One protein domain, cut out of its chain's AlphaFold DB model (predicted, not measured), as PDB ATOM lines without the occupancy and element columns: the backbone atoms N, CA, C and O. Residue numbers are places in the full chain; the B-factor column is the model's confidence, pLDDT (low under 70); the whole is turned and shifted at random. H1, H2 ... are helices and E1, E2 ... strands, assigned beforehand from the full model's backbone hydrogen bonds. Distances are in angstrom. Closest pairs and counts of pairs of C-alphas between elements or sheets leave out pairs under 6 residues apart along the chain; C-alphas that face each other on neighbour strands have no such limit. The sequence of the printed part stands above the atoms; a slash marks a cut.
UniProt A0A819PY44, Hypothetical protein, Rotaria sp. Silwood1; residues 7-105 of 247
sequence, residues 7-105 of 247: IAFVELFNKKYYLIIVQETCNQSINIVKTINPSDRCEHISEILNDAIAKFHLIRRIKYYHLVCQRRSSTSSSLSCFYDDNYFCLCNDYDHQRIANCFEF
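This is residues 7 to 105 of the 247 residues of the protein "Hypothetical protein" of Rotaria sp. Silwood1 (UniProt A0A819PY44). A strongly twisted sheet of six strands folds back on itself into two leaves, the hairpin E1 E2 and the strands E4 E5 E6, only partly face to face, with short E3 as the hinge. H4 packs on E5 and E6, the short helices H1, H2 and H3 follow one another at one end of the longest axis, and residues 25 to 31 stick out as a loop at the other end. The printed part has 99 residues, with E1 E2 E3 H1 H2 H3 H4 E4 E5 E6 along the chain, class mixed, helices and strands. The sheet, in the order E1 E2 E3 E4 E5 E6, is mixed. The whole is compact, with a radius of gyration of the C-alphas of 14.1 A and spans of 45 by 35 by 27 A.

E1, residues 7 to 12, begins at C-alpha 7 (23.088, 27.217, -22.597) and is 16.5 A long; E2, residues 16 to 23, is 21.4 A. E3 is residues 41 to 44, H1 45 to 48, H2 51 to 54 and H3 58 to 62. H4, residues 65 to 71, is 10.3 A long and begins at C-alpha 65 (18.302, 23.349, -4.680). E4 is residues 81 to 83; E5, residues 87 to 94, is 20.0 A; E6, residues 97 to 104, is 22.5 A and ends at C-alpha 104 (16.745, 33.892, -13.422).

E1 E2 E3 and E4 E5 E6 are meanders, each strand the antiparallel neighbour of the one before. In the hairpin E1 and E2, N 10 and O 18 are 2.9 A apart, within hydrogen-bond range. E3 pairs staggered, with E2 over residues 41 to 42, N 42 to O 17 at 2.9 A, and with E4 over 43 to 44, N 83 to O 43 at 3.1 A. E3 and E4 are parallel, a strand-helix-strand unit with H1 to H4 between them. Within hydrogen-bond range are N 89 and O 82 in the hairpin E4 and E5, 2.8 A apart, and N 90 and O 101 in the hairpin E5 and E6, 2.8 A apart. H4 is on the sheet, at a height of 7.2 A, only just over E5 and E6, with 3 of its 7 C-alphas on each; its closest C-alphas to E6 are those of His 66 and Ala 100, 4.8 A. H1 only grazes the sheet; H2 and H3 are not on it. H1 and H2 are close but not clearly touching, Ser 46 to Ala 54 at 5.3 A between C-alphas, as are H2 and H3, Ile 53 to Arg 61 at 6.5 A. The O i to N i+4 pair of H3 is within range, as are 2 of 3 in H4; H1 and H2 are too short for one.

The C-alphas farthest apart, those of Ser 29 and Ala 52, are 45.9 A apart. The printed part has no cut. The link E2 to E3 is long, 17 residues, and its residues 25 to 31 stand free. Mean pLDDT of the printed part is 81.7; residues 25 to 31 and 72 to 77 are under 70.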
ATOM      1  N   ILE A   7      24.120  28.196 -22.919       82.44
ATOM      2  CA  ILE A   7      23.088  27.217 -22.597       82.44
ATOM      3  C   ILE A   7      22.014  27.333 -23.664       82.44
ATOM      4  O   ILE A   7      21.552  28.433 -23.965       82.44
ATOM      5  N   ALA A   8      21.595  26.197 -24.206       84.62
ATOM      6  CA  ALA A   8      20.373  26.124 -24.985       84.62
ATOM      7  C   ALA A   8      19.473  25.022 -24.436       84.62
ATOM      8  O   ALA A   8      19.905  23.910 -24.124       84.62
ATOM      9  N   PHE A   9      18.198  25.358 -24.332       88.25
ATOM     10  CA  PHE A   9      17.110  24.476 -23.956       88.25
ATOM     11  C   PHE A   9      15.912  24.798 -24.848       88.25
ATOM     12  O   PHE A   9      15.856  25.860 -25.469       88.25
ATOM     13  N   VAL A  10      14.966  23.871 -24.933       86.44
ATOM     14  CA  VAL A  10      13.762  24.028 -25.749       86.44
ATOM     15  C   VAL A  10      12.522  23.798 -24.903       86.44
ATOM     16  O   VAL A  10      12.492  22.899 -24.060       86.44
ATOM     17  N   GLU A  11      11.502  24.620 -25.131       86.25
ATOM     18  CA  GLU A  11      10.155  24.385 -24.628       86.25
ATOM     19  C   GLU A  11       9.385  23.529 -25.635       86.25
ATOM     20  O   GLU A  11       9.281  23.877 -26.811       86.25
ATOM     21  N   LEU A  12       8.849  22.403 -25.171       82.38
ATOM     22  CA  LEU A  12       7.937  21.554 -25.934       82.38
ATOM     23  C   LEU A  12       6.547  21.554 -25.274       82.38
ATOM     24  O   LEU A  12       6.268  22.325 -24.355       82.38
ATOM     25  N   PHE A  13       5.660  20.675 -25.747       76.06
ATOM     26  CA  PHE A  13       4.275  20.548 -25.287       76.06
ATOM     27  C   PHE A  13       4.104  20.656 -23.759       76.06
ATOM     28  O   PHE A  13       4.804  19.996 -22.986       76.06
ATOM     29  N   ASN A  14       3.106  21.447 -23.347       79.31
ATOM     30  CA  ASN A  14       2.707  21.692 -21.956       79.31
ATOM     31  C   ASN A  14       3.786  22.348 -21.076       79.31
ATOM     32  O   ASN A  14       3.918  21.974 -19.912       79.31
ATOM     33  N   LYS A  15       4.545  23.319 -21.607       80.94
ATOM     34  CA  LYS A  15       5.590  24.052 -20.863       80.94
ATOM     35  C   LYS A  15       6.644  23.136 -20.233       80.94
ATOM     36  O   LYS A  15       7.118  23.376 -19.123       80.94
ATOM     37  N   LYS A  16       6.976  22.043 -20.924       87.62
ATOM     38  CA  LYS A  16       8.035  21.122 -20.505       87.62
ATOM     39  C   LYS A  16       9.336  21.524 -21.180       87.62
ATOM     40  O   LYS A  16       9.386  21.612 -22.407       87.62
ATOM     41  N   TYR A  17      10.378  21.714 -20.380       90.69
ATOM     42  CA  TYR A  17      11.687  22.134 -20.863       90.69
ATOM     43  C   TYR A  17      12.643  20.955 -21.002       90.69
ATOM     44  O   TYR A  17      12.647  20.037 -20.180       90.69
ATOM     45  N   TYR A  18      13.466  21.000 -22.045       91.25
ATOM     46  CA  TYR A  18      14.482  19.994 -22.330       91.25
ATOM     47  C   TYR A  18      15.825  20.674 -22.554       91.25
ATOM     48  O   TYR A  18      15.931  21.602 -23.360       91.25
ATOM     49  N   LEU A  19      16.854  20.209 -21.852       91.19
ATOM     50  CA  LEU A  19      18.208  20.720 -21.988       91.19
ATOM     51  C   LEU A  19      18.831  20.206 -23.284       91.19
ATOM     52  O   LEU A  19      18.959  19.000 -23.498       91.19
ATOM     53  N   ILE A  20      19.265  21.118 -24.150       88.25
ATOM     54  CA  ILE A  20      19.902  20.756 -25.415       88.25
ATOM     55  C   ILE A  20      21.412  20.698 -25.230       88.25
ATOM     56  O   ILE A  20      22.014  19.646 -25.440       88.25
ATOM     57  N   ILE A  21      22.019  21.792 -24.785       86.00
ATOM     58  CA  ILE A  21      23.471  21.881 -24.645       86.00
ATOM     59  C   ILE A  21      23.855  22.849 -23.529       86.00
ATOM     60  O   ILE A  21      23.176  23.848 -23.287       86.00
ATOM     61  N   VAL A  22      24.969  22.534 -22.877       82.44
ATOM     62  CA  VAL A  22      25.705  23.415 -21.973       82.44
ATOM     63  C   VAL A  22      27.141  23.408 -22.476       82.44
ATOM     64  O   VAL A  22      27.762  22.349 -22.532       82.44
ATOM     65  N   GLN A  23      27.646  24.560 -22.910       78.12
ATOM     66  CA  GLN A  23      28.976  24.675 -23.497       78.12
ATOM     67  C   GLN A  23      29.741  25.845 -22.879       78.12
ATOM     68  O   GLN A  23      29.221  26.954 -22.772       78.12
ATOM     69  N   GLU A  24      30.991  25.602 -22.497       71.25
ATOM     70  CA  GLU A  24      31.870  26.614 -21.894       71.25
ATOM     71  C   GLU A  24      32.571  27.499 -22.938       71.25
ATOM     72  O   GLU A  24      33.021  28.596 -22.627       71.25
ATOM     73  N   THR A  25      32.656  27.048 -24.193       67.06
ATOM     74  CA  THR A  25      33.302  27.772 -25.298       67.06
ATOM     75  C   THR A  25      32.353  27.930 -26.482       67.06
ATOM     76  O   THR A  25      31.880  26.953 -27.055       67.06
ATOM     77  N   CYS A  26      32.057  29.168 -26.879       60.22
ATOM     78  CA  CYS A  26      31.211  29.420 -28.047       60.22
ATOM     79  C   CYS A  26      32.013  29.301 -29.337       60.22
ATOM     80  O   CYS A  26      32.760  30.213 -29.694       60.22
ATOM     81  N   ASN A  27      31.808  28.221 -30.081       65.62
ATOM     82  CA  ASN A  27      32.247  28.165 -31.469       65.62
ATOM     83  C   ASN A  27      31.073  28.598 -32.353       65.62
ATOM     84  O   ASN A  27      30.101  27.863 -32.516       65.62
ATOM     85  N   GLN A  28      31.173  29.801 -32.920       58.22
ATOM     86  CA  GLN A  28      30.104  30.494 -33.660       58.22
ATOM     87  C   GLN A  28      29.564  29.738 -34.895       58.22
ATOM     88  O   GLN A  28      28.564  30.151 -35.473       58.22
ATOM     89  N   SER A  29      30.201  28.639 -35.305       59.06
ATOM     90  CA  SER A  29      29.898  27.875 -36.522       59.06
ATOM     91  C   SER A  29      29.538  26.401 -36.281       59.06
ATOM     92  O   SER A  29      29.502  25.621 -37.233       59.06
ATOM     93  N   ILE A  30      29.258  25.985 -35.039       65.75
ATOM     94  CA  ILE A  30      28.831  24.602 -34.771       65.75
ATOM     95  C   ILE A  30      27.340  24.443 -35.076       65.75
ATOM     96  O   ILE A  30      26.487  25.082 -34.464       65.75
ATOM     97  N   ASN A  31      27.024  23.527 -35.990       68.06
ATOM     98  CA  ASN A  31      25.665  23.038 -36.167       68.06
ATOM     99  C   ASN A  31      25.356  22.005 -35.070       68.06
ATOM    100  O   ASN A  31      25.912  20.906 -35.077       68.06
ATOM    101  N   ILE A  32      24.505  22.372 -34.110       70.94
ATOM    102  CA  ILE A  32      24.124  21.494 -32.999       70.94
ATOM    103  C   ILE A  32      22.940  20.635 -33.442       70.94
ATOM    104  O   ILE A  32      21.805  21.101 -33.514       70.94
ATOM    105  N   VAL A  33      23.206  19.357 -33.707       79.88
ATOM    106  CA  VAL A  33      22.172  18.352 -33.979       79.88
ATOM    107  C   VAL A  33      22.046  17.459 -32.749       79.88
ATOM    108  O   VAL A  33      22.971  16.718 -32.424       79.88
ATOM    109  N   LYS A  34      20.903  17.522 -32.059       81.88
ATOM    110  CA  LYS A  34      20.613  16.683 -30.890       81.88
ATOM    111  C   LYS A  34      19.261  15.998 -31.038       81.88
ATOM    112  O   LYS A  34      18.264  16.643 -31.351       81.88
ATOM    113  N   THR A  35      19.237  14.696 -30.767       86.06
ATOM    114  CA  THR A  35      17.989  13.944 -30.582       86.06
ATOM    115  C   THR A  35      17.576  14.069 -29.122       86.06
ATOM    116  O   THR A  35      18.385  13.798 -28.238       86.06
ATOM    117  N   ILE A  36      16.346  14.519 -28.876       86.56
ATOM    118  CA  ILE A  36      15.838  14.769 -27.525       86.56
ATOM    119  C   ILE A  36      15.440  13.439 -26.887       86.56
ATOM    120  O   ILE A  36      14.547  12.755 -27.387       86.56
ATOM    121  N   ASN A  37      16.077  13.105 -25.767       87.00
ATOM    122  CA  ASN A  37      15.776  11.919 -24.977       87.00
ATOM    123  C   ASN A  37      14.992  12.278 -23.702       87.00
ATOM    124  O   ASN A  37      15.062  13.413 -23.226       87.00
ATOM    125  N   PRO A  38      14.287  11.318 -23.071       85.62
ATOM    126  CA  PRO A  38      13.596  11.559 -21.803       85.62
ATOM    127  C   PRO A  38      14.515  12.063 -20.679       85.62
ATOM    128  O   PRO A  38      14.077  12.842 -19.841       85.62
ATOM    129  N   SER A  39      15.792  11.670 -20.691       83.94
ATOM    130  CA  SER A  39      16.817  12.134 -19.745       83.94
ATOM    131  C   SER A  39      17.198  13.607 -19.909       83.94
ATOM    132  O   SER A  39      17.785  14.184 -19.000       83.94
ATOM    133  N   ASP A  40      16.894  14.215 -21.060       87.81
ATOM    134  CA  ASP A  40      17.132  15.641 -21.298       87.81
ATOM    135  C   ASP A  40      16.043  16.519 -20.670       87.81
ATOM    136  O   ASP A  40      16.192  17.741 -20.626       87.81
ATOM    137  N   ARG A  41      14.932  15.925 -20.214       89.94
ATOM    138  CA  ARG A  41      13.826  16.663 -19.606       89.94
ATOM    139  C   ARG A  41      14.279  17.287 -18.290       89.94
ATOM    140  O   ARG A  41      14.703  16.588 -17.374       89.94
ATOM    141  N   CYS A  42      14.087  18.593 -18.175       91.12
ATOM    142  CA  CYS A  42      14.193  19.290 -16.906       91.12
ATOM    143  C   CYS A  42      12.856  19.159 -16.176       91.12
ATOM    144  O   CYS A  42      11.803  19.472 -16.734       91.12
ATOM    145  N   GLU A  43      12.884  18.661 -14.945       90.19
ATOM    146  CA  GLU A  43      11.677  18.511 -14.131       90.19
ATOM    147  C   GLU A  43      11.334  19.821 -13.411       90.19
ATOM    148  O   GLU A  43      12.222  20.593 -13.039       90.19
ATOM    149  N   HIS A  44      10.040  20.074 -13.205       90.50
ATOM    150  CA  HIS A  44       9.606  21.206 -12.394       90.50
ATOM    151  C   HIS A  44       9.850  20.914 -10.910       90.50
ATOM    152  O   HIS A  44       9.647  19.790 -10.457       90.50
ATOM    153  N   ILE A  45      10.224  21.921 -10.118       88.06
ATOM    154  CA  ILE A  45      10.595  21.742  -8.708       88.06
ATOM    155  C   ILE A  45       9.498  21.066  -7.869       88.06
ATOM    156  O   ILE A  45       9.805  20.317  -6.943       88.06
ATOM    157  N   SER A  46       8.224  21.289  -8.212       85.94
ATOM    158  CA  SER A  46       7.080  20.655  -7.543       85.94
ATOM    159  C   SER A  46       6.925  19.169  -7.864       85.94
ATOM    160  O   SER A  46       6.263  18.467  -7.117       85.94
ATOM    161  N   GLU A  47       7.497  18.684  -8.972       85.75
ATOM    162  CA  GLU A  47       7.534  17.251  -9.299       85.75
ATOM    163  C   GLU A  47       8.623  16.528  -8.483       85.75
ATOM    164  O   GLU A  47       8.547  15.319  -8.280       85.75
ATOM    165  N   ILE A  48       9.634  17.266  -8.004       84.06
ATOM    166  CA  ILE A  48      10.821  16.711  -7.339       84.06
ATOM    167  C   ILE A  48      10.723  16.793  -5.814       84.06
ATOM    168  O   ILE A  48      11.092  15.856  -5.103       84.06
ATOM    169  N   LEU A  49      10.312  17.950  -5.297       84.38
ATOM    170  CA  LEU A  49      10.223  18.212  -3.865       84.38
ATOM    171  C   LEU A  49       8.817  17.909  -3.353       84.38
ATOM    172  O   LEU A  49       7.831  18.180  -4.025       84.38
ATOM    173  N   ASN A  50       8.731  17.440  -2.103       82.06
ATOM    174  CA  ASN A  50       7.456  17.322  -1.395       82.06
ATOM    175  C   ASN A  50       6.675  18.644  -1.456       82.06
ATOM    176  O   ASN A  50       7.256  19.716  -1.251       82.06
ATOM    177  N   ASP A  51       5.351  18.554  -1.609       76.25
ATOM    178  CA  ASP A  51       4.446  19.705  -1.747       76.25
ATOM    179  C   ASP A  51       4.653  20.792  -0.683       76.25
ATOM    180  O   ASP A  51       4.562  21.984  -0.975       76.25
ATOM    181  N   ALA A  52       4.968  20.402   0.556       81.94
ATOM    182  CA  ALA A  52       5.230  21.343   1.643       81.94
ATOM    183  C   ALA A  52       6.467  22.224   1.387       81.94
ATOM    184  O   ALA A  52       6.452  23.413   1.698       81.94
ATOM    185  N   ILE A  53       7.529  21.655   0.806       80.44
ATOM    186  CA  ILE A  53       8.787  22.359   0.520       80.44
ATOM    187  C   ILE A  53       8.656  23.173  -0.769       80.44
ATOM    188  O   ILE A  53       9.132  24.307  -0.825       80.44
ATOM    189  N   ALA A  54       7.972  22.635  -1.784       79.44
ATOM    190  CA  ALA A  54       7.717  23.345  -3.037       79.44
ATOM    191  C   ALA A  54       6.950  24.665  -2.810       79.44
ATOM    192  O   ALA A  54       7.234  25.670  -3.467       79.44
ATOM    193  N   LYS A  55       6.046  24.679  -1.819       84.69
ATOM    194  CA  LYS A  55       5.249  25.846  -1.400       84.69
ATOM    195  C   LYS A  55       5.965  26.799  -0.434       84.69
ATOM    196  O   LYS A  55       5.379  27.804  -0.035       84.69
ATOM    197  N   PHE A  56       7.205  26.520  -0.024       86.75
ATOM    198  CA  PHE A  56       7.953  27.466   0.804       86.75
ATOM    199  C   PHE A  56       8.259  28.762   0.057       86.75
ATOM    200  O   PHE A  56       8.448  28.781  -1.157       86.75
ATOM    201  N   HIS A  57       8.400  29.844   0.829       86.88
ATOM    202  CA  HIS A  57       8.928  31.101   0.318       86.88
ATOM    203  C   HIS A  57      10.298  30.883  -0.343       86.88
ATOM    204  O   HIS A  57      11.127  30.127   0.177       86.88
ATOM    205  N   LEU A  58      10.550  31.592  -1.446       85.31
ATOM    206  CA  LEU A  58      11.710  31.422  -2.325       85.31
ATOM    207  C   LEU A  58      13.043  31.283  -1.566       85.31
ATOM    208  O   LEU A  58      13.777  30.323  -1.770       85.31
ATOM    209  N   ILE A  59      13.313  32.182  -0.613       85.94
ATOM    210  CA  ILE A  59      14.546  32.189   0.204       85.94
ATOM    211  C   ILE A  59      14.760  30.863   0.951       85.94
ATOM    212  O   ILE A  59      15.885  30.392   1.106       85.94
ATOM    213  N   ARG A  60      13.679  30.247   1.441       87.81
ATOM    214  CA  ARG A  60      13.746  28.961   2.141       87.81
ATOM    215  C   ARG A  60      13.845  27.806   1.149       87.81
ATOM    216  O   ARG A  60      14.534  26.838   1.448       87.81
ATOM    217  N   ARG A  61      13.190  27.920  -0.007       87.88
ATOM    218  CA  ARG A  61      13.180  26.909  -1.068       87.88
ATOM    219  C   ARG A  61      14.552  26.755  -1.741       87.88
ATOM    220  O   ARG A  61      15.020  25.628  -1.868       87.88
ATOM    221  N   ILE A  62      15.246  27.860  -2.036       87.69
ATOM    222  CA  ILE A  62      16.586  27.874  -2.664       87.69
ATOM    223  C   ILE A  62      17.614  27.062  -1.863       87.69
ATOM    224  O   ILE A  62      18.470  26.398  -2.443       87.69
ATOM    225  N   LYS A  63      17.502  27.023  -0.527       88.50
ATOM    226  CA  LYS A  63      18.395  26.215   0.328       88.50
ATOM    227  C   LYS A  63      18.372  24.719  -0.014       88.50
ATOM    228  O   LYS A  63      19.330  24.015   0.285       88.50
ATOM    229  N   TYR A  64      17.299  24.235  -0.639       88.19
ATOM    230  CA  TYR A  64      17.136  22.835  -1.026       88.19
ATOM    231  C   TYR A  64      17.584  22.540  -2.465       88.19
ATOM    232  O   TYR A  64      17.596  21.377  -2.858       88.19
ATOM    233  N   TYR A  65      17.982  23.540  -3.257       89.50
ATOM    234  CA  TYR A  65      18.302  23.349  -4.680       89.50
ATOM    235  C   TYR A  65      19.549  22.495  -4.890       89.50
ATOM    236  O   TYR A  65      19.538  21.583  -5.711       89.50
ATOM    237  N   HIS A  66      20.586  22.689  -4.076       88.88
ATOM    238  CA  HIS A  66      21.758  21.810  -4.111       88.88
ATOM    239  C   HIS A  66      21.399  20.364  -3.721       88.88
ATOM    240  O   HIS A  66      21.861  19.423  -4.358       88.88
ATOM    241  N   LEU A  67      20.504  20.174  -2.741       87.25
ATOM    242  CA  LEU A  67      20.058  18.840  -2.314       87.25
ATOM    243  C   LEU A  67      19.304  18.093  -3.422       87.25
ATOM    244  O   LEU A  67      19.425  16.873  -3.520       87.25
ATOM    245  N   VAL A  68      18.549  18.805  -4.265       88.19
ATOM    246  CA  VAL A  68      17.859  18.220  -5.428       88.19
ATOM    247  C   VAL A  68      18.859  17.565  -6.384       88.19
ATOM    248  O   VAL A  68      18.660  16.415  -6.777       88.19
ATOM    249  N   CYS A  69      19.965  18.247  -6.692       87.00
ATOM    250  CA  CYS A  69      21.014  17.692  -7.545       87.00
ATOM    251  C   CYS A  69      21.738  16.499  -6.898       87.00
ATOM    252  O   CYS A  69      22.118  15.559  -7.591       87.00
ATOM    253  N   GLN A  70      21.903  16.499  -5.573       83.75
ATOM    254  CA  GLN A  70      22.616  15.438  -4.849       83.75
ATOM    255  C   GLN A  70      21.786  14.155  -4.700       83.75
ATOM    256  O   GLN A  70      22.305  13.050  -4.850       83.75
ATOM    257  N   ARG A  71      20.483  14.278  -4.419       72.50
ATOM    258  CA  ARG A  71      19.625  13.144  -4.031       72.50
ATOM    259  C   ARG A  71      19.333  12.163  -5.168       72.50
ATOM    260  O   ARG A  71      19.040  11.005  -4.898       72.50
ATOM    261  N   ARG A  72      19.403  12.621  -6.420       62.69
ATOM    262  CA  ARG A  72      19.138  11.813  -7.625       62.69
ATOM    263  C   ARG A  72      20.388  11.230  -8.285       62.69
ATOM    264  O   ARG A  72      20.259  10.547  -9.294       62.69
ATOM    265  N   SER A  73      21.573  11.428  -7.704       53.09
ATOM    266  CA  SER A  73      22.809  10.785  -8.182       53.09
ATOM    267  C   SER A  73      22.853   9.267  -7.939       53.09
ATOM    268  O   SER A  73      23.721   8.587  -8.472       53.09
ATOM    269  N   SER A  74      21.925   8.724  -7.147       46.16
ATOM    270  CA  SER A  74      21.870   7.314  -6.728       46.16
ATOM    271  C   SER A  74      20.857   6.457  -7.507       46.16
ATOM    272  O   SER A  74      20.748   5.258  -7.258       46.16
ATOM    273  N   THR A  75      20.154   7.037  -8.481       49.50
ATOM    274  CA  THR A  75      19.320   6.330  -9.471       49.50
ATOM    275  C   THR A  75      19.922   6.508 -10.865       49.50
ATOM    276  O   THR A  75      20.507   7.545 -11.153       49.50
ATOM    277  N   SER A  76      19.774   5.508 -11.738       46.59
ATOM    278  CA  SER A  76      20.437   5.323 -13.050       46.59
ATOM    279  C   SER A  76      20.247   6.426 -14.115       46.59
ATOM    280  O   SER A  76      20.666   6.256 -15.258       46.59
ATOM    281  N   SER A  77      19.657   7.569 -13.765       60.66
ATOM    282  CA  SER A  77      19.594   8.783 -14.576       60.66
ATOM    283  C   SER A  77      19.865   9.975 -13.665       60.66
ATOM    284  O   SER A  77      19.066  10.329 -12.798       60.66
ATOM    285  N   SER A  78      21.044  10.554 -13.830       72.69
ATOM    286  CA  SER A  78      21.523  11.645 -13.005       72.69
ATOM    287  C   SER A  78      20.856  12.950 -13.497       72.69
ATOM    288  O   SER A  78      20.924  13.278 -14.680       72.69
ATOM    289  N   LEU A  79      20.144  13.671 -12.622       84.50
ATOM    290  CA  LEU A  79      19.327  14.837 -13.003       84.50
ATOM    291  C   LEU A  79      20.198  15.974 -13.554       84.50
ATOM    292  O   LEU A  79      20.940  16.581 -12.791       84.50
ATOM    293  N   SER A  80      20.079  16.302 -14.840       88.69
ATOM    294  CA  SER A  80      20.886  17.357 -15.477       88.69
ATOM    295  C   SER A  80      20.409  18.775 -15.154       88.69
ATOM    296  O   SER A  80      21.219  19.697 -15.047       88.69
ATOM    297  N   CYS A  81      19.099  18.968 -15.010       91.38
ATOM    298  CA  CYS A  81      18.485  20.284 -14.864       91.38
ATOM    299  C   CYS A  81      17.105  20.202 -14.205       91.38
ATOM    300  O   CYS A  81      16.428  19.174 -14.260       91.38
ATOM    301  N   PHE A  82      16.668  21.314 -13.623       91.81
ATOM    302  CA  PHE A  82      15.313  21.515 -13.114       91.81
ATOM    303  C   PHE A  82      14.962  23.003 -13.148       91.81
ATOM    304  O   PHE A  82      15.837  23.848 -13.329       91.81
ATOM    305  N   TYR A  83      13.688  23.335 -12.976       91.44
ATOM    306  CA  TYR A  83      13.235  24.725 -12.985       91.44
ATOM    307  C   TYR A  83      12.083  24.954 -12.008       91.44
ATOM    308  O   TYR A  83      11.392  24.017 -11.602       91.44
ATOM    309  N   ASP A  84      11.886  26.210 -11.631       89.00
ATOM    310  CA  ASP A  84      10.691  26.700 -10.955       89.00
ATOM    311  C   ASP A  84      10.107  27.896 -11.730       89.00
ATOM    312  O   ASP A  84      10.449  28.129 -12.891       89.00
ATOM    313  N   ASP A  85       9.207  28.650 -11.102       85.44
ATOM    314  CA  ASP A  85       8.569  29.815 -11.723       85.44
ATOM    315  C   ASP A  85       9.536  30.987 -12.011       85.44
ATOM    316  O   ASP A  85       9.225  31.851 -12.835       85.44
ATOM    317  N   ASN A  86      10.694  31.033 -11.340       86.94
ATOM    318  CA  ASN A  86      11.602  32.185 -11.305       86.94
ATOM    319  C   ASN A  86      13.031  31.866 -11.768       86.94
ATOM    320  O   ASN A  86      13.775  32.778 -12.125       86.94
ATOM    321  N   TYR A  87      13.444  30.607 -11.710       89.88
ATOM    322  CA  TYR A  87      14.808  30.150 -11.898       89.88
ATOM    323  C   TYR A  87      14.848  28.857 -12.694       89.88
ATOM    324  O   TYR A  87      14.061  27.928 -12.502       89.88
ATOM    325  N   PHE A  88      15.868  28.770 -13.532       91.12
ATOM    326  CA  PHE A  88      16.260  27.551 -14.207       91.12
ATOM    327  C   PHE A  88      17.634  27.144 -13.687       91.12
ATOM    328  O   PHE A  88      18.542  27.970 -13.596       91.12
ATOM    329  N   CYS A  89      17.778  25.877 -13.318       91.62
ATOM    330  CA  CYS A  89      18.939  25.365 -12.613       91.62
ATOM    331  C   CYS A  89      19.583  24.205 -13.371       91.62
ATOM    332  O   CYS A  89      18.905  23.282 -13.828       91.62
ATOM    333  N   LEU A  90      20.912  24.232 -13.450       91.44
ATOM    334  CA  LEU A  90      21.750  23.148 -13.955       91.44
ATOM    335  C   LEU A  90      22.429  22.432 -12.790       91.44
ATOM    336  O   LEU A  90      22.915  23.079 -11.864       91.44
ATOM    337  N   CYS A  91      22.480  21.107 -12.839       89.44
ATOM    338  CA  CYS A  91      23.153  20.297 -11.833       89.44
ATOM    339  C   CYS A  91      24.550  19.904 -12.320       89.44
ATOM    340  O   CYS A  91      24.703  18.905 -13.029       89.44
ATOM    341  N   ASN A  92      25.555  20.665 -11.889       84.94
ATOM    342  CA  ASN A  92      26.950  20.472 -12.274       84.94
ATOM    343  C   ASN A  92      27.720  19.746 -11.169       84.94
ATOM    344  O   ASN A  92      27.474  19.978  -9.985       84.94
ATOM    345  N   ASP A  93      28.675  18.906 -11.553       83.50
ATOM    346  CA  ASP A  93      29.592  18.271 -10.611       83.50
ATOM    347  C   ASP A  93      30.769  19.212 -10.331       83.50
ATOM    348  O   ASP A  93      31.508  19.593 -11.240       83.50
ATOM    349  N   TYR A  94      30.931  19.609  -9.069       77.69
ATOM    350  CA  TYR A  94      32.031  20.448  -8.607       77.69
ATOM    351  C   TYR A  94      32.658  19.822  -7.365       77.69
ATOM    352  O   TYR A  94      31.972  19.614  -6.368       77.69
ATOM    353  N   ASP A  95      33.953  19.509  -7.428       71.12
ATOM    354  CA  ASP A  95      34.727  18.966  -6.300       71.12
ATOM    355  C   ASP A  95      34.018  17.800  -5.571       71.12
ATOM    356  O   ASP A  95      33.785  17.813  -4.364       71.12
ATOM    357  N   HIS A  96      33.584  16.800  -6.350       71.06
ATOM    358  CA  HIS A  96      32.849  15.610  -5.884       71.06
ATOM    359  C   HIS A  96      31.457  15.867  -5.275       71.06
ATOM    360  O   HIS A  96      30.831  14.942  -4.754       71.06
ATOM    361  N   GLN A  97      30.929  17.088  -5.381       79.38
ATOM    362  CA  GLN A  97      29.569  17.435  -4.985       79.38
ATOM    363  C   GLN A  97      28.776  17.965  -6.174       79.38
ATOM    364  O   GLN A  97      29.210  18.857  -6.900       79.38
ATOM    365  N   ARG A  98      27.556  17.456  -6.350       83.12
ATOM    366  CA  ARG A  98      26.665  17.976  -7.383       83.12
ATOM    367  C   ARG A  98      25.928  19.202  -6.869       83.12
ATOM    368  O   ARG A  98      25.157  19.114  -5.912       83.12
ATOM    369  N   ILE A  99      26.173  20.347  -7.487       88.31
ATOM    370  CA  ILE A  99      25.622  21.640  -7.084       88.31
ATOM    371  C   ILE A  99      24.650  22.167  -8.136       88.31
ATOM    372  O   ILE A  99      24.858  22.013  -9.338       88.31
ATOM    373  N   ALA A 100      23.582  22.815  -7.672       90.31
ATOM    374  CA  ALA A 100      22.678  23.561  -8.531       90.31
ATOM    375  C   ALA A 100      23.282  24.932  -8.863       90.31
ATOM    376  O   ALA A 100      23.568  25.717  -7.958       90.31
ATOM    377  N   ASN A 101      23.441  25.225 -10.150       90.12
ATOM    378  CA  ASN A 101      23.761  26.551 -10.657       90.12
ATOM    379  C   ASN A 101      22.523  27.124 -11.348       90.12
ATOM    380  O   ASN A 101      22.078  26.589 -12.365       90.12
ATOM    381  N   CYS A 102      21.944  28.172 -10.766       90.12
ATOM    382  CA  CYS A 102      20.645  28.697 -11.163       90.12
ATOM    383  C   CYS A 102      20.764  30.104 -11.732       90.12
ATOM    384  O   CYS A 102      21.473  30.948 -11.185       90.12
ATOM    385  N   PHE A 103      20.008  30.370 -12.790       88.00
ATOM    386  CA  PHE A 103      19.854  31.694 -13.376       88.00
ATOM    387  C   PHE A 103      18.379  32.076 -13.415       88.00
ATOM    388  O   PHE A 103      17.504  31.210 -13.444       88.00
ATOM    389  N   GLU A 104      18.108  33.377 -13.366       87.25
ATOM    390  CA  GLU A 104      16.745  33.892 -13.422       87.25
ATOM    391  C   GLU A 104      16.109  33.518 -14.763       87.25
ATOM    392  O   GLU A 104      16.651  33.780 -15.838       87.25
ATOM    393  N   PHE A 105      14.961  32.862 -14.683       82.81
ATOM    394  CA  PHE A 105      14.200  32.387 -15.818       82.81
ATOM    395  C   PHE A 105      12.726  32.499 -15.473       82.81
ATOM    396  O   PHE A 105      12.207  31.763 -14.640       82.81
TER     397      PHE A 105